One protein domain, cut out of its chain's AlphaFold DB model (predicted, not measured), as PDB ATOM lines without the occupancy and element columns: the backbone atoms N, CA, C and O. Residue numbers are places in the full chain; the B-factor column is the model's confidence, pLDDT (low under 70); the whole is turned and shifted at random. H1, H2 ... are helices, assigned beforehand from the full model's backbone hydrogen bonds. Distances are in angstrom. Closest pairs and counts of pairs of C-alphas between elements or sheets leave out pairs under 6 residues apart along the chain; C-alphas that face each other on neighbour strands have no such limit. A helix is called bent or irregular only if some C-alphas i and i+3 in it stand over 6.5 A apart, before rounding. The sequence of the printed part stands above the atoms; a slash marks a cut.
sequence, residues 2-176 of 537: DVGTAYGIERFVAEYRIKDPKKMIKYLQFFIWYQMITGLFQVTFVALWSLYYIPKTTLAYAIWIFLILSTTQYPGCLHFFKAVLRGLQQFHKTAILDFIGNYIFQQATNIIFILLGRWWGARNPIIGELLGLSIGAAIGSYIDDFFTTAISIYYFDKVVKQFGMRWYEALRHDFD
ATOM      1  N   ASP A   2     -36.327 -21.689   0.832       54.28
ATOM      2  CA  ASP A   2     -35.679 -21.161   2.026       54.28
ATOM      3  C   ASP A   2     -35.236 -19.708   1.769       54.28
ATOM      4  O   ASP A   2     -34.778 -19.397   0.666       54.28
ATOM      5  N   VAL A   3     -35.403 -18.802   2.740       57.69
ATOM      6  CA  VAL A   3     -35.130 -17.350   2.596       57.69
ATOM      7  C   VAL A   3     -33.624 -17.078   2.688       57.69
ATOM      8  O   VAL A   3     -33.151 -16.237   3.453       57.69
ATOM      9  N   GLY A   4     -32.840 -17.824   1.904       58.97
ATOM     10  CA  GLY A   4     -31.414 -17.608   1.678       58.97
ATOM     11  C   GLY A   4     -30.539 -17.687   2.932       58.97
ATOM     12  O   GLY A   4     -29.349 -17.384   2.857       58.97
ATOM     13  N   THR A   5     -31.094 -18.088   4.077       64.06
ATOM     14  CA  THR A   5     -30.393 -18.167   5.361       64.06
ATOM     15  C   THR A   5     -29.351 -19.282   5.345       64.06
ATOM     16  O   THR A   5     -28.276 -19.106   5.922       64.06
ATOM     17  N   ALA A   6     -29.587 -20.359   4.584       63.53
ATOM     18  CA  ALA A   6     -28.609 -21.418   4.336       63.53
ATOM     19  C   ALA A   6     -27.268 -20.897   3.776       63.53
ATOM     20  O   ALA A   6     -26.210 -21.361   4.201       63.53
ATOM     21  N   TYR A   7     -27.282 -19.872   2.909       63.75
ATOM     22  CA  TYR A   7     -26.059 -19.279   2.341       63.75
ATOM     23  C   TYR A   7     -25.207 -18.528   3.376       63.75
ATOM     24  O   TYR A   7     -24.036 -18.241   3.132       63.75
ATOM     25  N   GLY A   8     -25.782 -18.175   4.529       70.06
ATOM     26  CA  GLY A   8     -25.075 -17.469   5.594       70.06
ATOM     27  C   GLY A   8     -24.282 -18.383   6.524       70.06
ATOM     28  O   GLY A   8     -23.308 -17.918   7.115       70.06
ATOM     29  N   ILE A   9     -24.671 -19.655   6.660       80.81
ATOM     30  CA  ILE A   9     -24.169 -20.553   7.715       80.81
ATOM     31  C   ILE A   9     -22.651 -20.713   7.625       80.81
ATOM     32  O   ILE A   9     -21.950 -20.426   8.593       80.81
ATOM     33  N   GLU A  10     -22.131 -21.112   6.463       78.69
ATOM     34  CA  GLU A  10     -20.695 -21.366   6.276       78.69
ATOM     35  C   GLU A  10     -19.855 -20.114   6.550       78.69
ATOM     36  O   GLU A  10     -18.816 -20.191   7.206       78.69
ATOM     37  N   ARG A  11     -20.353 -18.947   6.127       81.19
ATOM     38  CA  ARG A  11     -19.709 -17.650   6.354       81.19
ATOM     39  C   ARG A  11     -19.696 -17.268   7.833       81.19
ATOM     40  O   ARG A  11     -18.636 -16.954   8.367       81.19
ATOM     41  N   PHE A  12     -20.859 -17.272   8.493       82.94
ATOM     42  CA  PHE A  12     -20.975 -16.889   9.905       82.94
ATOM     43  C   PHE A  12     -20.165 -17.830  10.801       82.94
ATOM     44  O   PHE A  12     -19.504 -17.373  11.733       82.94
ATOM     45  N   VAL A  13     -20.159 -19.127  10.486       83.00
ATOM     46  CA  VAL A  13     -19.332 -20.116  11.178       83.00
ATOM     47  C   VAL A  13     -17.848 -19.825  10.970       83.00
ATOM     48  O   VAL A  13     -17.120 -19.737  11.956       83.00
ATOM     49  N   ALA A  14     -17.395 -19.618   9.731       79.12
ATOM     50  CA  ALA A  14     -15.988 -19.332   9.442       79.12
ATOM     51  C   ALA A  14     -15.495 -18.034  10.113       79.12
ATOM     52  O   ALA A  14     -14.388 -17.991  10.647       79.12
ATOM     53  N   GLU A  15     -16.324 -16.987  10.137       80.56
ATOM     54  CA  GLU A  15     -15.983 -15.694  10.736       80.56
ATOM     55  C   GLU A  15     -15.923 -15.751  12.273       80.56
ATOM     56  O   GLU A  15     -14.917 -15.370  12.884       80.56
ATOM     57  N   TYR A  16     -17.001 -16.209  12.916       83.75
ATOM     58  CA  TYR A  16     -17.128 -16.136  14.375       83.75
ATOM     59  C   TYR A  16     -16.332 -17.211  15.103       83.75
ATOM     60  O   TYR A  16     -16.028 -17.049  16.279       83.75
ATOM     61  N   ARG A  17     -15.884 -18.253  14.408       80.94
ATOM     62  CA  ARG A  17     -14.975 -19.248  14.970       80.94
ATOM     63  C   ARG A  17     -13.672 -18.660  15.519       80.94
ATOM     64  O   ARG A  17     -13.147 -19.186  16.493       80.94
ATOM     65  N   ILE A  18     -13.139 -17.605  14.897       77.69
ATOM     66  CA  ILE A  18     -11.912 -16.932  15.359       77.69
ATOM     67  C   ILE A  18     -12.241 -15.805  16.338       77.69
ATOM     68  O   ILE A  18     -11.497 -15.593  17.291       77.69
ATOM     69  N   LYS A  19     -13.336 -15.074  16.098       80.81
ATOM     70  CA  LYS A  19     -13.696 -13.886  16.884       80.81
ATOM     71  C   LYS A  19     -14.350 -14.234  18.223       80.81
ATOM     72  O   LYS A  19     -13.954 -13.687  19.243       80.81
ATOM     73  N   ASP A  20     -15.359 -15.102  18.204       81.88
ATOM     74  CA  ASP A  20     -16.127 -15.511  19.382       81.88
ATOM     75  C   ASP A  20     -16.853 -16.856  19.137       81.88
ATOM     76  O   ASP A  20     -17.962 -16.893  18.578       81.88
ATOM     77  N   PRO A  21     -16.265 -17.977  19.595       80.19
ATOM     78  CA  PRO A  21     -16.863 -19.301  19.467       80.19
ATOM     79  C   PRO A  21     -18.218 -19.452  20.165       80.19
ATOM     80  O   PRO A  21     -19.009 -20.288  19.741       80.19
ATOM     81  N   LYS A  22     -18.527 -18.659  21.204       81.69
ATOM     82  CA  LYS A  22     -19.834 -18.724  21.878       81.69
ATOM     83  C   LYS A  22     -20.918 -18.085  21.020       81.69
ATOM     84  O   LYS A  22     -22.001 -18.650  20.866       81.69
ATOM     85  N   LYS A  23     -20.614 -16.941  20.400       83.81
ATOM     86  CA  LYS A  23     -21.538 -16.276  19.471       83.81
ATOM     87  C   LYS A  23     -21.821 -17.136  18.237       83.81
ATOM     88  O   LYS A  23     -22.961 -17.177  17.782       83.81
ATOM     89  N   MET A  24     -20.830 -17.887  17.749       86.00
ATOM     90  CA  MET A  24     -21.015 -18.868  16.671       86.00
ATOM     91  C   MET A  24     -22.148 -19.865  16.982       86.00
ATOM     92  O   MET A  24     -22.971 -20.133  16.117       86.00
ATOM     93  N   ILE A  25     -22.241 -20.377  18.213       84.44
ATOM     94  CA  ILE A  25     -23.271 -21.358  18.610       84.44
ATOM     95  C   ILE A  25     -24.666 -20.760  18.528       84.44
ATOM     96  O   ILE A  25     -25.578 -21.404  18.021       84.44
ATOM     97  N   LYS A  26     -24.833 -19.525  19.006       87.19
ATOM     98  CA  LYS A  26     -26.125 -18.840  18.960       87.19
ATOM     99  C   LYS A  26     -26.614 -18.668  17.518       87.19
ATOM    100  O   LYS A  26     -27.802 -18.828  17.258       87.19
ATOM    101  N   TYR A  27     -25.703 -18.432  16.568       87.44
ATOM    102  CA  TYR A  27     -26.043 -18.493  15.144       87.44
ATOM    103  C   TYR A  27     -26.503 -19.891  14.728       87.44
ATOM    104  O   TYR A  27     -27.530 -20.014  14.066       87.44
ATOM    105  N   LEU A  28     -25.782 -20.947  15.124       88.00
ATOM    106  CA  LEU A  28     -26.160 -22.323  14.785       88.00
ATOM    107  C   LEU A  28     -27.569 -22.677  15.284       88.00
ATOM    108  O   LEU A  28     -28.368 -23.217  14.524       88.00
ATOM    109  N   GLN A  29     -27.870 -22.326  16.535       88.88
ATOM    110  CA  GLN A  29     -29.179 -22.516  17.155       88.88
ATOM    111  C   GLN A  29     -30.281 -21.799  16.374       88.88
ATOM    112  O   GLN A  29     -31.283 -22.419  16.015       88.88
ATOM    113  N   PHE A  30     -30.072 -20.515  16.054       89.62
ATOM    114  CA  PHE A  30     -31.017 -19.744  15.251       89.62
ATOM    115  C   PHE A  30     -31.286 -20.418  13.903       89.62
ATOM    116  O   PHE A  30     -32.442 -20.596  13.530       89.62
ATOM    117  N   PHE A  31     -30.240 -20.834  13.183       87.94
ATOM    118  CA  PHE A  31     -30.406 -21.447  11.868       87.94
ATOM    119  C   PHE A  31     -31.172 -22.770  11.922       87.94
ATOM    120  O   PHE A  31     -32.034 -22.982  11.076       87.94
ATOM    121  N   ILE A  32     -30.916 -23.639  12.905       88.62
ATOM    122  CA  ILE A  32     -31.669 -24.896  13.044       88.62
ATOM    123  C   ILE A  32     -33.154 -24.607  13.277       88.62
ATOM    124  O   ILE A  32     -34.002 -25.134  12.558       88.62
ATOM    125  N   TRP A  33     -33.472 -23.737  14.237       88.81
ATOM    126  CA  TRP A  33     -34.857 -23.375  14.545       88.81
ATOM    127  C   TRP A  33     -35.557 -22.694  13.376       88.81
ATOM    128  O   TRP A  33     -36.698 -23.030  13.063       88.81
ATOM    129  N   TYR A  34     -34.857 -21.796  12.686       87.94
ATOM    130  CA  TYR A  34     -35.362 -21.150  11.485       87.94
ATOM    131  C   TYR A  34     -35.734 -22.184  10.415       87.94
ATOM    132  O   TYR A  34     -36.872 -22.177   9.957       87.94
ATOM    133  N   GLN A  35     -34.826 -23.114  10.090       87.19
ATOM    134  CA  GLN A  35     -35.055 -24.158   9.083       87.19
ATOM    135  C   GLN A  35     -36.225 -25.081   9.441       87.19
ATOM    136  O   GLN A  35     -37.040 -25.393   8.575       87.19
ATOM    137  N   MET A  36     -36.351 -25.476  10.713       88.25
ATOM    138  CA  MET A  36     -37.469 -26.311  11.169       88.25
ATOM    139  C   MET A  36     -38.814 -25.596  11.013       88.25
ATOM    140  O   MET A  36     -39.771 -26.184  10.508       88.25
ATOM    141  N   ILE A  37     -38.887 -24.319  11.404       89.00
ATOM    142  CA  ILE A  37     -40.113 -23.516  11.304       89.00
ATOM    143  C   ILE A  37     -40.469 -23.270   9.835       89.00
ATOM    144  O   ILE A  37     -41.609 -23.501   9.427       89.00
ATOM    145  N   THR A  38     -39.511 -22.841   9.009       87.62
ATOM    146  CA  THR A  38     -39.765 -22.609   7.581       87.62
ATOM    147  C   THR A  38     -40.106 -23.894   6.844       87.62
ATOM    148  O   THR A  38     -40.981 -23.876   5.981       87.62
ATOM    149  N   GLY A  39     -39.464 -25.011   7.194       86.62
ATOM    150  CA  GLY A  39     -39.785 -26.333   6.670       86.62
ATOM    151  C   GLY A  39     -41.228 -26.713   6.980       86.62
ATOM    152  O   GLY A  39     -41.977 -27.059   6.069       86.62
ATOM    153  N   LEU A  40     -41.668 -26.535   8.231       90.25
ATOM    154  CA  LEU A  40     -43.046 -26.807   8.642       90.25
ATOM    155  C   LEU A  40     -44.065 -25.980   7.844       90.25
ATOM    156  O   LEU A  40     -45.059 -26.527   7.358       90.25
ATOM    157  N   PHE A  41     -43.804 -24.683   7.646       89.62
ATOM    158  CA  PHE A  41     -44.653 -23.832   6.807       89.62
ATOM    159  C   PHE A  41     -44.698 -24.313   5.352       89.62
ATOM    160  O   PHE A  41     -45.775 -24.345   4.756       89.62
ATOM    161  N   GLN A  42     -43.561 -24.723   4.783       87.31
ATOM    162  CA  GLN A  42     -43.488 -25.227   3.410       87.31
ATOM    163  C   GLN A  42     -44.271 -26.530   3.232       87.31
ATOM    164  O   GLN A  42     -45.077 -26.616   2.306       87.31
ATOM    165  N   VAL A  43     -44.088 -27.512   4.124       90.56
ATOM    166  CA  VAL A  43     -44.845 -28.775   4.082       90.56
ATOM    167  C   VAL A  43     -46.338 -28.500   4.199       90.56
ATOM    168  O   VAL A  43     -47.116 -28.993   3.390       90.56
ATOM    169  N   THR A  44     -46.734 -27.658   5.155       91.00
ATOM    170  CA  THR A  44     -48.147 -27.318   5.377       91.00
ATOM    171  C   THR A  44     -48.765 -26.659   4.146       91.00
ATOM    172  O   THR A  44     -49.827 -27.075   3.685       91.00
ATOM    173  N   PHE A  45     -48.094 -25.657   3.571       90.62
ATOM    174  CA  PHE A  45     -48.602 -24.939   2.404       90.62
ATOM    175  C   PHE A  45     -48.707 -25.842   1.171       90.62
ATOM    176  O   PHE A  45     -49.739 -25.846   0.500       90.62
ATOM    177  N   VAL A  46     -47.666 -26.636   0.891       90.06
ATOM    178  CA  VAL A  46     -47.671 -27.567  -0.245       90.06
ATOM    179  C   VAL A  46     -48.731 -28.643  -0.044       90.06
ATOM    180  O   VAL A  46     -49.473 -28.912  -0.979       90.06
ATOM    181  N   ALA A  47     -48.885 -29.194   1.162       91.00
ATOM    182  CA  ALA A  47     -49.921 -30.181   1.446       91.00
ATOM    183  C   ALA A  47     -51.332 -29.623   1.215       91.00
ATOM    184  O   ALA A  47     -52.135 -30.255   0.530       91.00
ATOM    185  N   LEU A  48     -51.629 -28.414   1.712       92.62
ATOM    186  CA  LEU A  48     -52.914 -27.755   1.459       92.62
ATOM    187  C   LEU A  48     -53.131 -27.522  -0.040       92.62
ATOM    188  O   LEU A  48     -54.179 -27.867  -0.585       92.62
ATOM    189  N   TRP A  49     -52.134 -26.992  -0.742       90.62
ATOM    190  CA  TRP A  49     -52.232 -26.769  -2.182       90.62
ATOM    191  C   TRP A  49     -52.441 -28.079  -2.962       90.62
ATOM    192  O   TRP A  49     -53.312 -28.157  -3.835       90.62
ATOM    193  N   SER A  50     -51.711 -29.136  -2.604       88.88
ATOM    194  CA  SER A  50     -51.813 -30.460  -3.217       88.88
ATOM    195  C   SER A  50     -53.143 -31.153  -2.960       88.88
ATOM    196  O   SER A  50     -53.620 -31.854  -3.844       88.88
ATOM    197  N   LEU A  51     -53.762 -30.950  -1.797       90.56
ATOM    198  CA  LEU A  51     -55.042 -31.576  -1.459       90.56
ATOM    199  C   LEU A  51     -56.254 -30.795  -1.984       90.56
ATOM    200  O   LEU A  51     -57.254 -31.412  -2.334       90.56
ATOM    201  N   TYR A  52     -56.187 -29.462  -2.066       91.25
ATOM    202  CA  TYR A  52     -57.350 -28.639  -2.437       91.25
ATOM    203  C   TYR A  52     -57.357 -28.163  -3.895       91.25
ATOM    204  O   TYR A  52     -58.437 -27.977  -4.468       91.25
ATOM    205  N   TYR A  53     -56.185 -27.940  -4.501       88.06
ATOM    206  CA  TYR A  53     -56.078 -27.324  -5.827       88.06
ATOM    207  C   TYR A  53     -55.701 -28.327  -6.919       88.06
ATOM    208  O   TYR A  53     -56.395 -28.419  -7.930       88.06
ATOM    209  N   ILE A  54     -54.653 -29.129  -6.704       87.06
ATOM    210  CA  ILE A  54     -54.161 -30.092  -7.706       87.06
ATOM    211  C   ILE A  54     -55.219 -31.110  -8.177       87.06
ATOM    212  O   ILE A  54     -55.250 -31.359  -9.386       87.06
ATOM    213  N   PRO A  55     -56.126 -31.654  -7.333       88.06
ATOM    214  CA  PRO A  55     -57.128 -32.616  -7.800       88.06
ATOM    215  C   PRO A  55     -58.071 -32.045  -8.862       88.06
ATOM    216  O   PRO A  55     -58.680 -32.800  -9.611       88.06
ATOM    217  N   LYS A  56     -58.189 -30.713  -8.944       88.50
ATOM    218  CA  LYS A  56     -59.026 -30.003  -9.922       88.50
ATOM    219  C   LYS A  56     -58.303 -29.738 -11.249       88.50
ATOM    220  O   LYS A  56     -58.844 -29.063 -12.117       88.50
ATOM    221  N   THR A  57     -57.072 -30.223 -11.396       85.25
ATOM    222  CA  THR A  57     -56.219 -30.005 -12.570       85.25
ATOM    223  C   THR A  57     -55.903 -31.327 -13.267       85.25
ATOM    224  O   THR A  57     -56.103 -32.406 -12.714       85.25
ATOM    225  N   THR A  58     -55.323 -31.263 -14.466       80.69
ATOM    226  CA  THR A  58     -54.824 -32.444 -15.197       80.69
ATOM    227  C   THR A  58     -53.653 -33.151 -14.495       80.69
ATOM    228  O   THR A  58     -53.269 -34.246 -14.898       80.69
ATOM    229  N   LEU A  59     -53.103 -32.561 -13.425       78.75
ATOM    230  CA  LEU A  59     -51.984 -33.087 -12.635       78.75
ATOM    231  C   LEU A  59     -52.430 -33.888 -11.400       78.75
ATOM    232  O   LEU A  59     -51.616 -34.145 -10.515       78.75
ATOM    233  N   ALA A  60     -53.698 -34.304 -11.318       79.81
ATOM    234  CA  ALA A  60     -54.229 -35.051 -10.173       79.81
ATOM    235  C   ALA A  60     -53.416 -36.322  -9.833       79.81
ATOM    236  O   ALA A  60     -53.251 -36.662  -8.664       79.81
ATOM    237  N   TYR A  61     -52.825 -36.987 -10.829       78.44
ATOM    238  CA  TYR A  61     -51.971 -38.162 -10.611       78.44
ATOM    239  C   TYR A  61     -50.689 -37.854  -9.808       78.44
ATOM    240  O   TYR A  61     -50.118 -38.745  -9.183       78.44
ATOM    241  N   ALA A  62     -50.233 -36.597  -9.801       79.56
ATOM    242  CA  ALA A  62     -48.990 -36.178  -9.160       79.56
ATOM    243  C   ALA A  62     -49.159 -35.785  -7.681       79.56
ATOM    244  O   ALA A  62     -48.160 -35.500  -7.022       79.56
ATOM    245  N   ILE A  63     -50.384 -35.788  -7.133       86.69
ATOM    246  CA  ILE A  63     -50.660 -35.379  -5.739       86.69
ATOM    247  C   ILE A  63     -49.770 -36.140  -4.753       86.69
ATOM    248  O   ILE A  63     -49.114 -35.527  -3.916       86.69
ATOM    249  N   TRP A  64     -49.702 -37.466  -4.884       82.25
ATOM    250  CA  TRP A  64     -48.897 -38.308  -3.997       82.25
ATOM    251  C   TRP A  64     -47.404 -38.003  -4.093       82.25
ATOM    252  O   TRP A  64     -46.722 -37.977  -3.072       82.25
ATOM    253  N   ILE A  65     -46.906 -37.703  -5.296       83.25
ATOM    254  CA  ILE A  65     -45.514 -37.289  -5.492       83.25
ATOM    255  C   ILE A  65     -45.263 -35.964  -4.768       83.25
ATOM    256  O   ILE A  65     -44.291 -35.858  -4.026       83.25
ATOM    257  N   PHE A  66     -46.141 -34.970  -4.928       85.19
ATOM    258  CA  PHE A  66     -45.986 -33.677  -4.258       85.19
ATOM    259  C   PHE A  66     -46.041 -33.794  -2.738       85.19
ATOM    260  O   PHE A  66     -45.219 -33.181  -2.062       85.19
ATOM    261  N   LEU A  67     -46.953 -34.605  -2.197       87.31
ATOM    262  CA  LEU A  67     -47.046 -34.829  -0.756       87.31
ATOM    263  C   LEU A  67     -45.769 -35.476  -0.218       87.31
ATOM    264  O   LEU A  67     -45.170 -34.934   0.708       87.31
ATOM    265  N   ILE A  68     -45.296 -36.563  -0.834       84.88
ATOM    266  CA  ILE A  68     -44.070 -37.245  -0.395       84.88
ATOM    267  C   ILE A  68     -42.863 -36.311  -0.521       84.88
ATOM    268  O   ILE A  68     -42.135 -36.117   0.451       84.88
ATOM    269  N   LEU A  69     -42.677 -35.653  -1.669       83.75
ATOM    270  CA  LEU A  69     -41.570 -34.713  -1.857       83.75
ATOM    271  C   LEU A  69     -41.643 -33.532  -0.885       83.75
ATOM    272  O   LEU A  69     -40.604 -33.066  -0.426       83.75
ATOM    273  N   SER A  70     -42.838 -33.066  -0.514       87.44
ATOM    274  CA  SER A  70     -42.976 -31.991   0.471       87.44
ATOM    275  C   SER A  70     -42.470 -32.414   1.847       87.44
ATOM    276  O   SER A  70     -41.803 -31.619   2.499       87.44
ATOM    277  N   THR A  71     -42.671 -33.673   2.261       84.69
ATOM    278  CA  THR A  71     -42.203 -34.148   3.578       84.69
ATOM    279  C   THR A  71     -40.686 -34.086   3.736       84.69
ATOM    280  O   THR A  71     -40.206 -33.922   4.854       84.69
ATOM    281  N   THR A  72     -39.928 -34.089   2.632       80.94
ATOM    282  CA  THR A  72     -38.467 -33.890   2.651       80.94
ATOM    283  C   THR A  72     -38.051 -32.517   3.191       80.94
ATOM    284  O   THR A  72     -36.953 -32.362   3.716       80.94
ATOM    285  N   GLN A  73     -38.939 -31.517   3.129       82.62
ATOM    286  CA  GLN A  73     -38.657 -30.164   3.613       82.62
ATOM    287  C   GLN A  73     -38.691 -30.045   5.145       82.62
ATOM    288  O   GLN A  73     -38.245 -29.029   5.672       82.62
ATOM    289  N   TYR A  74     -39.180 -31.054   5.879       83.25
ATOM    290  CA  TYR A  74     -39.169 -31.077   7.345       83.25
ATOM    291  C   TYR A  74     -38.367 -32.286   7.863       83.25
ATOM    292  O   TYR A  74     -38.628 -33.413   7.437       83.25
ATOM    293  N   PRO A  75     -37.395 -32.095   8.782       78.12
ATOM    294  CA  PRO A  75     -37.127 -30.897   9.594       78.12
ATOM    295  C   PRO A  75     -36.307 -29.782   8.911       78.12
ATOM    296  O   PRO A  75     -35.931 -28.821   9.575       78.12
ATOM    297  N   GLY A  76     -35.975 -29.887   7.620       74.75
ATOM    298  CA  GLY A  76     -35.257 -28.841   6.865       74.75
ATOM    299  C   GLY A  76     -33.774 -28.670   7.238       74.75
ATOM    300  O   GLY A  76     -32.982 -28.150   6.459       74.75
ATOM    301  N   CYS A  77     -33.350 -29.182   8.396       77.56
ATOM    302  CA  CYS A  77     -31.980 -29.106   8.900       77.56
ATOM    303  C   CYS A  77     -31.095 -30.315   8.528       77.56
ATOM    304  O   CYS A  77     -30.014 -30.472   9.094       77.56
ATOM    305  N   LEU A  78     -31.516 -31.184   7.601       78.94
ATOM    306  CA  LEU A  78     -30.829 -32.456   7.302       78.94
ATOM    307  C   LEU A  78     -29.378 -32.244   6.810       78.94
ATOM    308  O   LEU A  78     -28.434 -32.902   7.242       78.94
ATOM    309  N   HIS A  79     -29.148 -31.196   6.019       80.19
ATOM    310  CA  HIS A  79     -27.815 -30.841   5.515       80.19
ATOM    311  C   HIS A  79     -27.022 -29.890   6.432       80.19
ATOM    312  O   HIS A  79     -25.875 -29.541   6.138       80.19
ATOM    313  N   PHE A  80     -27.606 -29.477   7.561       85.75
ATOM    314  CA  PHE A  80     -27.074 -28.413   8.411       85.75
ATOM    315  C   PHE A  80     -25.694 -28.745   8.984       85.75
ATOM    316  O   PHE A  80     -24.742 -27.988   8.816       85.75
ATOM    317  N   PHE A  81     -25.549 -29.905   9.630       88.00
ATOM    318  CA  PHE A  81     -24.303 -30.273  10.310       88.00
ATOM    319  C   PHE A  81     -23.120 -30.399   9.345       88.00
ATOM    320  O   PHE A  81     -21.995 -30.030   9.683       88.00
ATOM    321  N   LYS A  82     -23.380 -30.861   8.119       87.06
ATOM    322  CA  LYS A  82     -22.389 -30.918   7.043       87.06
ATOM    323  C   LYS A  82     -21.941 -29.517   6.615       87.06
ATOM    324  O   LYS A  82     -20.738 -29.289   6.502       87.06
ATOM    325  N   ALA A  83     -22.873 -28.573   6.452       86.25
ATOM    326  CA  ALA A  83     -22.553 -27.172   6.158       86.25
ATOM    327  C   ALA A  83     -21.722 -26.531   7.283       86.25
ATOM    328  O   ALA A  83     -20.736 -25.844   7.026       86.25
ATOM    329  N   VAL A  84     -22.025 -26.831   8.551       87.62
ATOM    330  CA  VAL A  84     -21.205 -26.352   9.677       87.62
ATOM    331  C   VAL A  84     -19.795 -26.943   9.636       87.62
ATOM    332  O   VAL A  84     -18.823 -26.220   9.843       87.62
ATOM    333  N   LEU A  85     -19.640 -28.232   9.314       88.06
ATOM    334  CA  LEU A  85     -18.320 -28.847   9.129       88.06
ATOM    335  C   LEU A  85     -17.518 -28.189   7.992       88.06
ATOM    336  O   LEU A  85     -16.308 -28.003   8.156       88.06
ATOM    337  N   ARG A  86     -18.171 -27.794   6.886       85.75
ATOM    338  CA  ARG A  86     -17.555 -26.993   5.806       85.75
ATOM    339  C   ARG A  86     -17.130 -25.611   6.300       85.75
ATOM    340  O   ARG A  86     -15.965 -25.254   6.147       85.75
ATOM    341  N   GLY A  87     -18.006 -24.899   7.011       84.31
ATOM    342  CA  GLY A  87     -17.690 -23.609   7.641       84.31
ATOM    343  C   GLY A  87     -16.520 -23.678   8.634       84.31
ATOM    344  O   GLY A  87     -15.691 -22.774   8.695       84.31
ATOM    345  N   LEU A  88     -16.387 -24.783   9.376       85.50
ATOM    346  CA  LEU A  88     -15.255 -25.056  10.277       85.50
ATOM    347  C   LEU A  88     -13.983 -25.542   9.544       85.50
ATOM    348  O   LEU A  88     -12.992 -25.881  10.206       85.50
ATOM    349  N   GLN A  89     -14.009 -25.603   8.208       83.50
ATOM    350  CA  GLN A  89     -12.945 -26.097   7.324       83.50
ATOM    351  C   GLN A  89     -12.503 -27.539   7.618       83.50
ATOM    352  O   GLN A  89     -11.334 -27.909   7.494       83.50
ATOM    353  N   GLN A  90     -13.437 -28.400   8.024       85.50
ATOM    354  CA  GLN A  90     -13.184 -29.822   8.268       85.50
ATOM    355  C   GLN A  90     -13.391 -30.655   6.995       85.50
ATOM    356  O   GLN A  90     -14.036 -31.702   7.033       85.50
ATOM    357  N   PHE A  91     -12.805 -30.216   5.876       81.88
ATOM    358  CA  PHE A  91     -13.056 -30.774   4.538       81.88
ATOM    359  C   PHE A  91     -12.794 -32.275   4.425       81.88
ATOM    360  O   PHE A  91     -13.516 -32.965   3.722       81.88
ATOM    361  N   HIS A  92     -11.821 -32.812   5.165       80.69
ATOM    362  CA  HIS A  92     -11.565 -34.255   5.204       80.69
ATOM    363  C   HIS A  92     -12.763 -35.058   5.741       80.69
ATOM    364  O   HIS A  92     -13.059 -36.134   5.230       80.69
ATOM    365  N   LYS A  93     -13.478 -34.542   6.752       85.25
ATOM    366  CA  LYS A  93     -14.686 -35.188   7.298       85.25
ATOM    367  C   LYS A  93     -15.845 -35.027   6.334       85.25
ATOM    368  O   LYS A  93     -16.576 -35.982   6.101       85.25
ATOM    369  N   THR A  94     -15.975 -33.842   5.749       84.69
ATOM    370  CA  THR A  94     -17.008 -33.560   4.758       84.69
ATOM    371  C   THR A  94     -16.857 -34.433   3.514       84.69
ATOM    372  O   THR A  94     -17.845 -34.979   3.053       84.69
ATOM    373  N   ALA A  95     -15.633 -34.663   3.034       82.38
ATOM    374  CA  ALA A  95     -15.365 -35.549   1.904       82.38
ATOM    375  C   ALA A  95     -15.728 -37.011   2.208       82.38
ATOM    376  O   ALA A  95     -16.255 -37.708   1.346       82.38
ATOM    377  N   ILE A  96     -15.494 -37.483   3.439       83.38
ATOM    378  CA  ILE A  96     -15.936 -38.819   3.867       83.38
ATOM    379  C   ILE A  96     -17.468 -38.891   3.920       83.38
ATOM    380  O   ILE A  96     -18.039 -39.885   3.480       83.38
ATOM    381  N   LEU A  97     -18.128 -37.844   4.426       85.31
ATOM    382  CA  LEU A  97     -19.590 -37.742   4.431       85.31
ATOM    383  C   LEU A  97     -20.163 -37.754   3.015       85.31
ATOM    384  O   LEU A  97     -21.095 -38.503   2.755       85.31
ATOM    385  N   ASP A  98     -19.582 -36.971   2.107       83.69
ATOM    386  CA  ASP A  98     -19.944 -36.941   0.691       83.69
ATOM    387  C   ASP A  98     -19.735 -38.311   0.034       83.69
ATOM    388  O   ASP A  98     -20.578 -38.758  -0.740       83.69
ATOM    389  N   PHE A  99     -18.655 -39.015   0.384       83.44
ATOM    390  CA  PHE A  99     -18.386 -40.338  -0.162       83.44
ATOM    391  C   PHE A  99     -19.388 -41.396   0.311       83.44
ATOM    392  O   PHE A  99     -19.941 -42.141  -0.495       83.44
ATOM    393  N   ILE A 100     -19.621 -41.460   1.622       84.88
ATOM    394  CA  ILE A 100     -20.517 -42.449   2.222       84.88
ATOM    395  C   ILE A 100     -21.972 -42.143   1.853       84.88
ATOM    396  O   ILE A 100     -22.665 -43.041   1.383       84.88
ATOM    397  N   GLY A 101     -22.410 -40.894   2.027       82.06
ATOM    398  CA  GLY A 101     -23.766 -40.452   1.703       82.06
ATOM    399  C   GLY A 101     -24.051 -40.578   0.210       82.06
ATOM    400  O   GLY A 101     -24.784 -41.468  -0.200       82.06
ATOM    401  N   ASN A 102     -23.393 -39.775  -0.629       79.38
ATOM    402  CA  ASN A 102     -23.816 -39.609  -2.024       79.38
ATOM    403  C   ASN A 102     -23.452 -40.799  -2.939       79.38
ATOM    404  O   ASN A 102     -24.148 -41.064  -3.921       79.38
ATOM    405  N   TYR A 103     -22.340 -41.504  -2.686       80.44
ATOM    406  CA  TYR A 103     -21.887 -42.576  -3.592       80.44
ATOM    407  C   TYR A 103     -22.267 -43.980  -3.132       80.44
ATOM    408  O   TYR A 103     -22.477 -44.843  -3.981       80.44
ATOM    409  N   ILE A 104     -22.357 -44.228  -1.823       83.31
ATOM    410  CA  ILE A 104     -22.705 -45.555  -1.299       83.31
ATOM    411  C   ILE A 104     -24.188 -45.591  -0.933       83.31
ATOM    412  O   ILE A 104     -24.942 -46.342  -1.548       83.31
ATOM    413  N   PHE A 105     -24.614 -44.792   0.050       84.56
ATOM    414  CA  PHE A 105     -25.977 -44.861   0.578       84.56
ATOM    415  C   PHE A 105     -27.013 -44.367  -0.423       84.56
ATOM    416  O   PHE A 105     -27.955 -45.104  -0.698       84.56
ATOM    417  N   GLN A 106     -26.821 -43.201  -1.035       84.94
ATOM    418  CA  GLN A 106     -27.759 -42.640  -2.004       84.94
ATOM    419  C   GLN A 106     -27.935 -43.559  -3.217       84.94
ATOM    420  O   GLN A 106     -29.051 -43.801  -3.661       84.94
ATOM    421  N   GLN A 107     -26.848 -44.129  -3.745       85.25
ATOM    422  CA  GLN A 107     -26.937 -45.052  -4.882       85.25
ATOM    423  C   GLN A 107     -27.613 -46.367  -4.488       85.25
ATOM    424  O   GLN A 107     -28.495 -46.842  -5.203       85.25
ATOM    425  N   ALA A 108     -27.256 -46.939  -3.334       87.88
ATOM    426  CA  ALA A 108     -27.873 -48.167  -2.845       87.88
ATOM    427  C   ALA A 108     -29.368 -47.975  -2.555       87.88
ATOM    428  O   ALA A 108     -30.190 -48.759  -3.025       87.88
ATOM    429  N   THR A 109     -29.735 -46.921  -1.822       88.06
ATOM    430  CA  THR A 109     -31.129 -46.593  -1.493       88.06
ATOM    431  C   THR A 109     -31.924 -46.284  -2.754       88.06
ATOM    432  O   THR A 109     -32.988 -46.867  -2.932       88.06
ATOM    433  N   ASN A 110     -31.399 -45.481  -3.684       87.06
ATOM    434  CA  ASN A 110     -32.076 -45.227  -4.953       87.06
ATOM    435  C   ASN A 110     -32.337 -46.524  -5.715       87.06
ATOM    436  O   ASN A 110     -33.478 -46.775  -6.080       87.06
ATOM    437  N   ILE A 111     -31.334 -47.388  -5.907       89.06
ATOM    438  CA  ILE A 111     -31.527 -48.663  -6.616       89.06
ATOM    439  C   ILE A 111     -32.577 -49.524  -5.905       89.06
ATOM    440  O   ILE A 111     -33.517 -49.997  -6.544       89.06
ATOM    441  N   ILE A 112     -32.452 -49.702  -4.589       92.56
ATOM    442  CA  ILE A 112     -33.353 -50.550  -3.802       92.56
ATOM    443  C   ILE A 112     -34.787 -50.012  -3.860       92.56
ATOM    444  O   ILE A 112     -35.701 -50.741  -4.240       92.56
ATOM    445  N   PHE A 113     -35.002 -48.738  -3.531       91.75
ATOM    446  CA  PHE A 113     -36.342 -48.164  -3.440       91.75
ATOM    447  C   PHE A 113     -36.982 -47.914  -4.808       91.75
ATOM    448  O   PHE A 113     -38.194 -48.079  -4.925       91.75
ATOM    449  N   ILE A 114     -36.211 -47.616  -5.859       91.38
ATOM    450  CA  ILE A 114     -36.731 -47.555  -7.236       91.38
ATOM    451  C   ILE A 114     -37.203 -48.940  -7.678       91.38
ATOM    452  O   ILE A 114     -38.317 -49.062  -8.186       91.38
ATOM    453  N   LEU A 115     -36.405 -49.992  -7.472       92.06
ATOM    454  CA  LEU A 115     -36.794 -51.348  -7.871       92.06
ATOM    455  C   LEU A 115     -37.992 -51.864  -7.063       92.06
ATOM    456  O   LEU A 115     -38.900 -52.462  -7.640       92.06
ATOM    457  N   LEU A 116     -38.038 -51.585  -5.757       92.25
ATOM    458  CA  LEU A 116     -39.193 -51.900  -4.912       92.25
ATOM    459  C   LEU A 116     -40.440 -51.115  -5.332       92.25
ATOM    460  O   LEU A 116     -41.518 -51.696  -5.453       92.25
ATOM    461  N   GLY A 117     -40.294 -49.818  -5.605       91.38
ATOM    462  CA  GLY A 117     -41.377 -48.960  -6.079       91.38
ATOM    463  C   GLY A 117     -41.920 -49.415  -7.432       91.38
ATOM    464  O   GLY A 117     -43.132 -49.506  -7.613       91.38
ATOM    465  N   ARG A 118     -41.033 -49.798  -8.357       91.25
ATOM    466  CA  ARG A 118     -41.382 -50.396  -9.651       91.25
ATOM    467  C   ARG A 118     -42.157 -51.700  -9.470       91.25
ATOM    468  O   ARG A 118     -43.212 -51.870 -10.072       91.25
ATOM    469  N   TRP A 119     -41.658 -52.604  -8.627       92.12
ATOM    470  CA  TRP A 119     -42.310 -53.884  -8.335       92.12
ATOM    471  C   TRP A 119     -43.704 -53.698  -7.728       92.12
ATOM    472  O   TRP A 119     -44.655 -54.373  -8.124       92.12
ATOM    473  N   TRP A 120     -43.846 -52.751  -6.803       91.19
ATOM    474  CA  TRP A 120     -45.124 -52.424  -6.185       91.19
ATOM    475  C   TRP A 120     -46.090 -51.748  -7.166       91.19
ATOM    476  O   TRP A 120     -47.264 -52.116  -7.214       91.19
ATOM    477  N   GLY A 121     -45.607 -50.816  -7.992       89.81
ATOM    478  CA  GLY A 121     -46.400 -50.146  -9.026       89.81
ATOM    479  C   GLY A 121     -46.884 -51.104 -10.115       89.81
ATOM    480  O   GLY A 121     -48.037 -51.034 -10.525       89.81
ATOM    481  N   ALA A 122     -46.050 -52.062 -10.526       89.38
ATOM    482  CA  ALA A 122     -46.421 -53.086 -11.505       89.38
ATOM    483  C   ALA A 122     -47.524 -54.035 -10.994       89.38
ATOM    484  O   ALA A 122     -48.317 -54.543 -11.782       89.38
ATOM    485  N   ARG A 123     -47.601 -54.262  -9.674       91.19
ATOM    486  CA  ARG A 123     -48.646 -55.088  -9.039       91.19
ATOM    487  C   ARG A 123     -49.939 -54.332  -8.741       91.19
ATOM    488  O   ARG A 123     -50.940 -54.972  -8.441       91.19
ATOM    489  N   ASN A 124     -49.926 -53.004  -8.826       86.31
ATOM    490  CA  ASN A 124     -51.082 -52.153  -8.564       86.31
ATOM    491  C   ASN A 124     -51.447 -51.366  -9.832       86.31
ATOM    492  O   ASN A 124     -50.939 -50.257 -10.026       86.31
ATOM    493  N   PRO A 125     -52.360 -51.886 -10.677       79.31
ATOM    494  CA  PRO A 125     -52.721 -51.261 -11.953       79.31
ATOM    495  C   PRO A 125     -53.212 -49.812 -11.832       79.31
ATOM    496  O   PRO A 125     -53.025 -49.026 -12.752       79.31
ATOM    497  N   ILE A 126     -53.804 -49.450 -10.687       81.50
ATOM    498  CA  ILE A 126     -54.303 -48.096 -10.385       81.50
ATOM    499  C   ILE A 126     -53.161 -47.069 -10.321       81.50
ATOM    500  O   ILE A 126     -53.347 -45.903 -10.652       81.50
ATOM    501  N   ILE A 127     -51.982 -47.500  -9.876       79.69
ATOM    502  CA  ILE A 127     -50.805 -46.647  -9.699       79.69
ATOM    503  C   ILE A 127     -49.959 -46.691 -10.969       79.69
ATOM    504  O   ILE A 127     -49.542 -45.656 -11.483       79.69
ATOM    505  N   GLY A 128     -49.743 -47.894 -11.499       83.75
ATOM    506  CA  GLY A 128     -48.888 -48.118 -12.652       83.75
ATOM    507  C   GLY A 128     -47.397 -48.089 -12.306       83.75
ATOM    508  O   GLY A 128     -46.952 -47.581 -11.273       83.75
ATOM    509  N   GLU A 129     -46.599 -48.656 -13.206       86.62
ATOM    510  CA  GLU A 129     -45.162 -48.870 -13.011       86.62
ATOM    511  C   GLU A 129     -44.379 -47.556 -12.847       86.62
ATOM    512  O   GLU A 129     -43.531 -47.443 -11.963       86.62
ATOM    513  N   LEU A 130     -44.700 -46.539 -13.652       83.94
ATOM    514  CA  LEU A 130     -43.987 -45.258 -13.664       83.94
ATOM    515  C   LEU A 130     -44.208 -44.445 -12.378       83.94
ATOM    516  O   LEU A 130     -43.267 -43.855 -11.838       83.94
ATOM    517  N   LEU A 131     -45.441 -44.424 -11.866       83.38
ATOM    518  CA  LEU A 131     -45.767 -43.722 -10.626       83.38
ATOM    519  C   LEU A 131     -45.161 -44.451  -9.422       83.38
ATOM    520  O   LEU A 131     -44.585 -43.805  -8.550       83.38
ATOM    521  N   GLY A 132     -45.205 -45.790  -9.414       86.38
ATOM    522  CA  GLY A 132     -44.531 -46.606  -8.403       86.38
ATOM    523  C   GLY A 132     -43.018 -46.367  -8.367       86.38
ATOM    524  O   GLY A 132     -42.455 -46.169  -7.292       86.38
ATOM    525  N   LEU A 133     -42.368 -46.292  -9.534       87.94
ATOM    526  CA  LEU A 133     -40.949 -45.936  -9.656       87.94
ATOM    527  C   LEU A 133     -40.659 -44.549  -9.067       87.94
ATOM    528  O   LEU A 133     -39.712 -44.387  -8.299       87.94
ATOM    529  N   SER A 134     -41.498 -43.563  -9.390       84.88
ATOM    530  CA  SER A 134     -41.343 -42.181  -8.917       84.88
ATOM    531  C   SER A 134     -41.507 -42.063  -7.397       84.88
ATOM    532  O   SER A 134     -40.732 -41.370  -6.741       84.88
ATOM    533  N   ILE A 135     -42.480 -42.777  -6.822       87.00
ATOM    534  CA  ILE A 135     -42.691 -42.853  -5.369       87.00
ATOM    535  C   ILE A 135     -41.485 -43.511  -4.690       87.00
ATOM    536  O   ILE A 135     -40.978 -42.991  -3.696       87.00
ATOM    537  N   GLY A 136     -40.990 -44.617  -5.253       89.38
ATOM    538  CA  GLY A 136     -39.788 -45.296  -4.776       89.38
ATOM    539  C   GLY A 136     -38.566 -44.376  -4.744       89.38
ATOM    540  O   GLY A 136     -37.898 -44.277  -3.718       89.38
ATOM    541  N   ALA A 137     -38.313 -43.635  -5.826       87.06
ATOM    542  CA  ALA A 137     -37.227 -42.653  -5.890       87.06
ATOM    543  C   ALA A 137     -37.343 -41.558  -4.813       87.06
ATOM    544  O   ALA A 137     -36.347 -41.205  -4.175       87.06
ATOM    545  N   ALA A 138     -38.554 -41.041  -4.575       86.00
ATOM    546  CA  ALA A 138     -38.796 -40.013  -3.565       86.00
ATOM    547  C   ALA A 138     -38.539 -40.528  -2.135       86.00
ATOM    548  O   ALA A 138     -37.889 -39.848  -1.343       86.00
ATOM    549  N   ILE A 139     -38.990 -41.748  -1.820       86.81
ATOM    550  CA  ILE A 139     -38.746 -42.394  -0.520       86.81
ATOM    551  C   ILE A 139     -37.254 -42.681  -0.323       86.81
ATOM    552  O   ILE A 139     -36.717 -42.402   0.749       86.81
ATOM    553  N   GLY A 140     -36.579 -43.208  -1.350       87.56
ATOM    554  CA  GLY A 140     -35.143 -43.485  -1.303       87.56
ATOM    555  C   GLY A 140     -34.328 -42.235  -0.978       87.56
ATOM    556  O   GLY A 140     -33.511 -42.261  -0.061       87.56
ATOM    557  N   SER A 141     -34.641 -41.122  -1.649       82.94
ATOM    558  CA  SER A 141     -34.002 -39.823  -1.398       82.94
ATOM    559  C   SER A 141     -34.243 -39.323   0.032       82.94
ATOM    560  O   SER A 141     -33.320 -38.853   0.687       82.94
ATOM    561  N   TYR A 142     -35.466 -39.470   0.554       85.31
ATOM    562  CA  TYR A 142     -35.785 -39.049   1.921       85.31
ATOM    563  C   TYR A 142     -34.996 -39.835   2.972       85.31
ATOM    564  O   TYR A 142     -34.454 -39.257   3.909       85.31
ATOM    565  N   ILE A 143     -34.907 -41.157   2.816       85.94
ATOM    566  CA  ILE A 143     -34.178 -42.020   3.752       85.94
ATOM    567  C   ILE A 143     -32.684 -41.679   3.752       85.94
ATOM    568  O   ILE A 143     -32.081 -41.586   4.825       85.94
ATOM    569  N   ASP A 144     -32.102 -41.458   2.575       84.44
ATOM    570  CA  ASP A 144     -30.696 -41.076   2.424       84.44
ATOM    571  C   ASP A 144     -30.344 -39.795   3.201       84.44
ATOM    572  O   ASP A 144     -29.358 -39.772   3.947       84.44
ATOM    573  N   ASP A 145     -31.194 -38.767   3.130       83.94
ATOM    574  CA  ASP A 145     -30.973 -37.509   3.847       83.94
ATOM    575  C   ASP A 145     -30.896 -37.716   5.373       83.94
ATOM    576  O   ASP A 145     -30.031 -37.140   6.044       83.94
ATOM    577  N   PHE A 146     -31.743 -38.577   5.951       86.75
ATOM    578  CA  PHE A 146     -31.699 -38.890   7.388       86.75
ATOM    579  C   PHE A 146     -30.428 -39.641   7.785       86.75
ATOM    580  O   PHE A 146     -29.809 -39.314   8.804       86.75
ATOM    581  N   PHE A 147     -30.009 -40.621   6.982       86.50
ATOM    582  CA  PHE A 147     -28.763 -41.346   7.224       86.50
ATOM    583  C   PHE A 147     -27.554 -40.409   7.147       86.50
ATOM    584  O   PHE A 147     -26.729 -40.381   8.067       86.50
ATOM    585  N   THR A 148     -27.480 -39.578   6.108       85.56
ATOM    586  CA  THR A 148     -26.413 -38.583   5.942       85.56
ATOM    587  C   THR A 148     -26.392 -37.585   7.102       85.56
ATOM    588  O   THR A 148     -25.316 -37.234   7.603       85.56
ATOM    589  N   THR A 149     -27.562 -37.188   7.611       88.56
ATOM    590  CA  THR A 149     -27.685 -36.337   8.805       88.56
ATOM    591  C   THR A 149     -27.099 -37.016  10.044       88.56
ATOM    592  O   THR A 149     -26.295 -36.409  10.755       88.56
ATOM    593  N   ALA A 150     -27.438 -38.284  10.296       89.25
ATOM    594  CA  ALA A 150     -26.962 -39.027  11.463       89.25
ATOM    595  C   ALA A 150     -25.428 -39.155  11.484       89.25
ATOM    596  O   ALA A 150     -24.783 -38.902  12.508       89.25
ATOM    597  N   ILE A 151     -24.820 -39.469  10.335       88.69
ATOM    598  CA  ILE A 151     -23.357 -39.544  10.208       88.69
ATOM    599  C   ILE A 151     -22.739 -38.143  10.365       88.69
ATOM    600  O   ILE A 151     -21.697 -37.982  11.008       88.69
ATOM    601  N   SER A 152     -23.392 -37.103   9.838       88.31
ATOM    602  CA  SER A 152     -22.931 -35.718   9.982       88.31
ATOM    603  C   SER A 152     -22.914 -35.264  11.446       88.31
ATOM    604  O   SER A 152     -21.931 -34.655  11.872       88.31
ATOM    605  N   ILE A 153     -23.930 -35.625  12.241       90.19
ATOM    606  CA  ILE A 153     -23.983 -35.357  13.691       90.19
ATOM    607  C   ILE A 153     -22.803 -36.016  14.411       90.19
ATOM    608  O   ILE A 153     -22.158 -35.383  15.249       90.19
ATOM    609  N   TYR A 154     -22.463 -37.258  14.058       90.38
ATOM    610  CA  TYR A 154     -21.331 -37.969  14.657       90.38
ATOM    611  C   TYR A 154     -19.992 -37.243  14.445       90.38
ATOM    612  O   TYR A 154     -19.197 -37.086  15.380       90.38
ATOM    613  N   TYR A 155     -19.721 -36.766  13.227       88.69
ATOM    614  CA  TYR A 155     -18.501 -35.998  12.955       88.69
ATOM    615  C   TYR A 155     -18.534 -34.599  13.565       88.69
ATOM    616  O   TYR A 155     -17.496 -34.125  14.040       88.69
ATOM    617  N   PHE A 156     -19.705 -33.963  13.574       88.62
ATOM    618  CA  PHE A 156     -19.929 -32.671  14.206       88.62
ATOM    619  C   PHE A 156     -19.625 -32.722  15.704       88.62
ATOM    620  O   PHE A 156     -18.808 -31.933  16.174       88.62
ATOM    621  N   ASP A 157     -20.151 -33.710  16.433       88.56
ATOM    622  CA  ASP A 157     -19.896 -33.888  17.868       88.56
ATOM    623  C   ASP A 157     -18.393 -33.997  18.178       88.56
ATOM    624  O   ASP A 157     -17.881 -33.348  19.090       88.56
ATOM    625  N   LYS A 158     -17.633 -34.737  17.357       87.69
ATOM    626  CA  LYS A 158     -16.170 -34.850  17.511       87.69
ATOM    627  C   LYS A 158     -15.427 -33.526  17.341       87.69
ATOM    628  O   LYS A 158     -14.383 -33.336  17.959       87.69
ATOM    629  N   VAL A 159     -15.896 -32.652  16.452       85.75
ATOM    630  CA  VAL A 159     -15.275 -31.337  16.217       85.75
ATOM    631  C   VAL A 159     -15.666 -30.372  17.325       85.75
ATOM    632  O   VAL A 159     -14.815 -29.697  17.892       85.75
ATOM    633  N   VAL A 160     -16.948 -30.348  17.670       83.06
ATOM    634  CA  VAL A 160     -17.530 -29.403  18.622       83.06
ATOM    635  C   VAL A 160     -17.043 -29.647  20.054       83.06
ATOM    636  O   VAL A 160     -16.791 -28.689  20.785       83.06
ATOM    637  N   LYS A 161     -16.730 -30.900  20.411       83.94
ATOM    638  CA  LYS A 161     -16.034 -31.247  21.666       83.94
ATOM    639  C   LYS A 161     -14.703 -30.521  21.865       83.94
ATOM    640  O   LYS A 161     -14.326 -30.264  23.004       83.94
ATOM    641  N   GLN A 162     -13.995 -30.153  20.793       77.88
ATOM    642  CA  GLN A 162     -12.727 -29.415  20.900       77.88
ATOM    643  C   GLN A 162     -12.920 -27.999  21.447       77.88
ATOM    644  O   GLN A 162     -12.022 -27.474  22.100       77.88
ATOM    645  N   PHE A 163     -14.107 -27.434  21.232       72.12
ATOM    646  CA  PHE A 163     -14.540 -26.151  21.773       72.12
ATOM    647  C   PHE A 163     -15.258 -26.308  23.128       72.12
ATOM    648  O   PHE A 163     -15.899 -25.378  23.607       72.12
ATOM    649  N   GLY A 164     -15.182 -27.496  23.742       70.81
ATOM    650  CA  GLY A 164     -15.790 -27.789  25.037       70.81
ATOM    651  C   GLY A 164     -17.304 -27.992  24.997       70.81
ATOM    652  O   GLY A 164     -17.941 -27.869  26.038       70.81
ATOM    653  N   MET A 165     -17.887 -28.294  23.839       74.00
ATOM    654  CA  MET A 165     -19.339 -28.356  23.639       74.00
ATOM    655  C   MET A 165     -19.829 -29.749  23.236       74.00
ATOM    656  O   MET A 165     -19.040 -30.609  22.837       74.00
ATOM    657  N   ARG A 166     -21.149 -29.962  23.292       83.69
ATOM    658  CA  ARG A 166     -21.816 -31.178  22.790       83.69
ATOM    659  C   ARG A 166     -22.829 -30.844  21.696       83.69
ATOM    660  O   ARG A 166     -23.380 -29.750  21.665       83.69
ATOM    661  N   TRP A 167     -23.111 -31.802  20.812       82.38
ATOM    662  CA  TRP A 167     -23.982 -31.583  19.646       82.38
ATOM    663  C   TRP A 167     -25.394 -31.068  19.988       82.38
ATOM    664  O   TRP A 167     -25.922 -30.228  19.264       82.38
ATOM    665  N   TYR A 168     -25.991 -31.517  21.099       82.56
ATOM    666  CA  TYR A 168     -27.349 -31.118  21.494       82.56
ATOM    667  C   TYR A 168     -27.444 -29.654  21.939       82.56
ATOM    668  O   TYR A 168     -28.534 -29.092  21.966       82.56
ATOM    669  N   GLU A 169     -26.326 -29.008  22.284       82.12
ATOM    670  CA  GLU A 169     -26.321 -27.583  22.636       82.12
ATOM    671  C   GLU A 169     -26.653 -26.711  21.420       82.12
ATOM    672  O   GLU A 169     -27.232 -25.641  21.578       82.12
ATOM    673  N   ALA A 170     -26.384 -27.199  20.203       82.31
ATOM    674  CA  ALA A 170     -26.793 -26.537  18.967       82.31
ATOM    675  C   ALA A 170     -28.310 -26.618  18.710       82.31
ATOM    676  O   ALA A 170     -28.825 -25.820  17.940       82.31
ATOM    677  N   LEU A 171     -29.032 -27.544  19.354       84.88
ATOM    678  CA  LEU A 171     -30.492 -27.677  19.223       84.88
ATOM    679  C   LEU A 171     -31.273 -26.786  20.200       84.88
ATOM    680  O   LEU A 171     -32.492 -26.662  20.087       84.88
ATOM    681  N   ARG A 172     -30.596 -26.177  21.178       86.94
ATOM    682  CA  ARG A 172     -31.247 -25.308  22.167       86.94
ATOM    683  C   ARG A 172     -31.744 -24.011  21.534       86.94
ATOM    684  O   ARG A 172     -31.233 -23.575  20.508       86.94
ATOM    685  N   HIS A 173     -32.727 -23.389  22.170       85.12
ATOM    686  CA  HIS A 173     -33.276 -22.094  21.778       85.12
ATOM    687  C   HIS A 173     -32.732 -21.000  22.718       85.12
ATOM    688  O   HIS A 173     -33.470 -20.445  23.527       85.12
ATOM    689  N   ASP A 174     -31.428 -20.706  22.633       84.50
ATOM    690  CA  ASP A 174     -30.751 -19.724  23.505       84.50
ATOM    691  C   ASP A 174     -30.213 -18.502  22.717       84.50
ATOM    692  O   ASP A 174     -29.257 -17.836  23.134       84.50
ATOM    693  N   PHE A 175     -30.790 -18.206  21.545       85.06
ATOM    694  CA  PHE A 175     -30.342 -17.114  20.673       85.06
ATOM    695  C   PHE A 175     -31.084 -15.793  20.932       85.06
ATOM    696  O   PHE A 175     -32.270 -15.765  21.248       85.06
ATOM    697  N   ASP A 176     -30.374 -14.678  20.742       90.25
ATOM    698  CA  ASP A 176     -30.913 -13.329  20.939       90.25
ATOM    699  C   ASP A 176     -31.601 -12.798  19.670       90.25
ATOM    700  O   ASP A 176     -31.198 -13.111  18.545       90.25
TER     701      ASP A 176
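Overview. This is residues 2 to 176 of the 537 residues of an uncharacterized protein of Bacteroidetes bacterium (UniProt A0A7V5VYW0). A long hairpin of two helices, H5 and H6, runs side by side along one edge of an elongated body, and the long helix H2 runs along the opposite edge. H3 fills the space between H2 and H6 toward one end; toward the other, H4 packs on H1, H5 and H6, H1 folds back on H2, and short H7 bridges H2 and H6. The printed part has 175 residues with seven named helices, H1 to H7 in chain order, and no named strand: all helix. It is only just loose, close to compact, with a radius of gyration of the C-alphas of 19.0 A and spans of 60 by 35 by 22 A.

Arrangement. H1, residues 6 to 19, and H2, residues 21 to 52, form a helical hairpin at a shallow tilt of 9 degrees; H2 touches H1 with residues 23 to 31 alone, closest at the C-alphas of Tyr 16 and Met 24, 5.3 A. H3, residues 60 to 71, makes another with H2, residues 42 to 51 alone: the closest C-alphas, Val 43 and Ser 70, are 5.2 A apart. H4, residues 80 to 87, touches residues 9 to 14 of H1 alone, at a steep tilt of 51 degrees; the closest C-alphas, Glu 10 and Gly 87, are 4.0 A apart. H5, residues 91 to 123, and H6, residues 129 to 163, form a helical hairpin at a shallow tilt of 23 degrees, with closest C-alphas Gly 121 and Gly 132, 4.1 A. H6 is the hub, touching H3, H4, H5 and H7, residues 167 to 171. The closest C-alphas of H3 and H6 are Leu 69 and Ala 138, 6.2 A; those of H2 and H7 are Gln 29 and Ala 170, 5.0 A. H1 and H6 are apart. Every O i to N i+4 pair is within hydrogen-bond range in H4, but 6 of 10 in H1, 27 of 28 in H2, 6 of 8 in H3, 27 of 29 in H5, 29 of 31 in H6 and 0 of 1 in H7, where 2 of 2 O i to N i+3 pairs are.

Along the chain. H1 begins at C-alpha 6, (-28.609, -21.418, 4.336). H2 is 47.0 A long, H5 45.2 A and H6 51.6 A, with a kink of 28 degrees near residue 157. H7 ends at C-alpha 171, (-30.492, -27.677, 19.223). H1 is only just irregular, C-alphas 7 and 10 being 7.0 A apart; H3 is irregular, with 7.3 A between C-alphas 61 and 64.

Size, cuts and confidence. The C-alphas farthest apart, Lys 19 and Pro 125, are 61.2 A from each other. The printed part has no cut and no long link. Mean pLDDT of the printed part is 84.4; residues 2 to 7 are under 70.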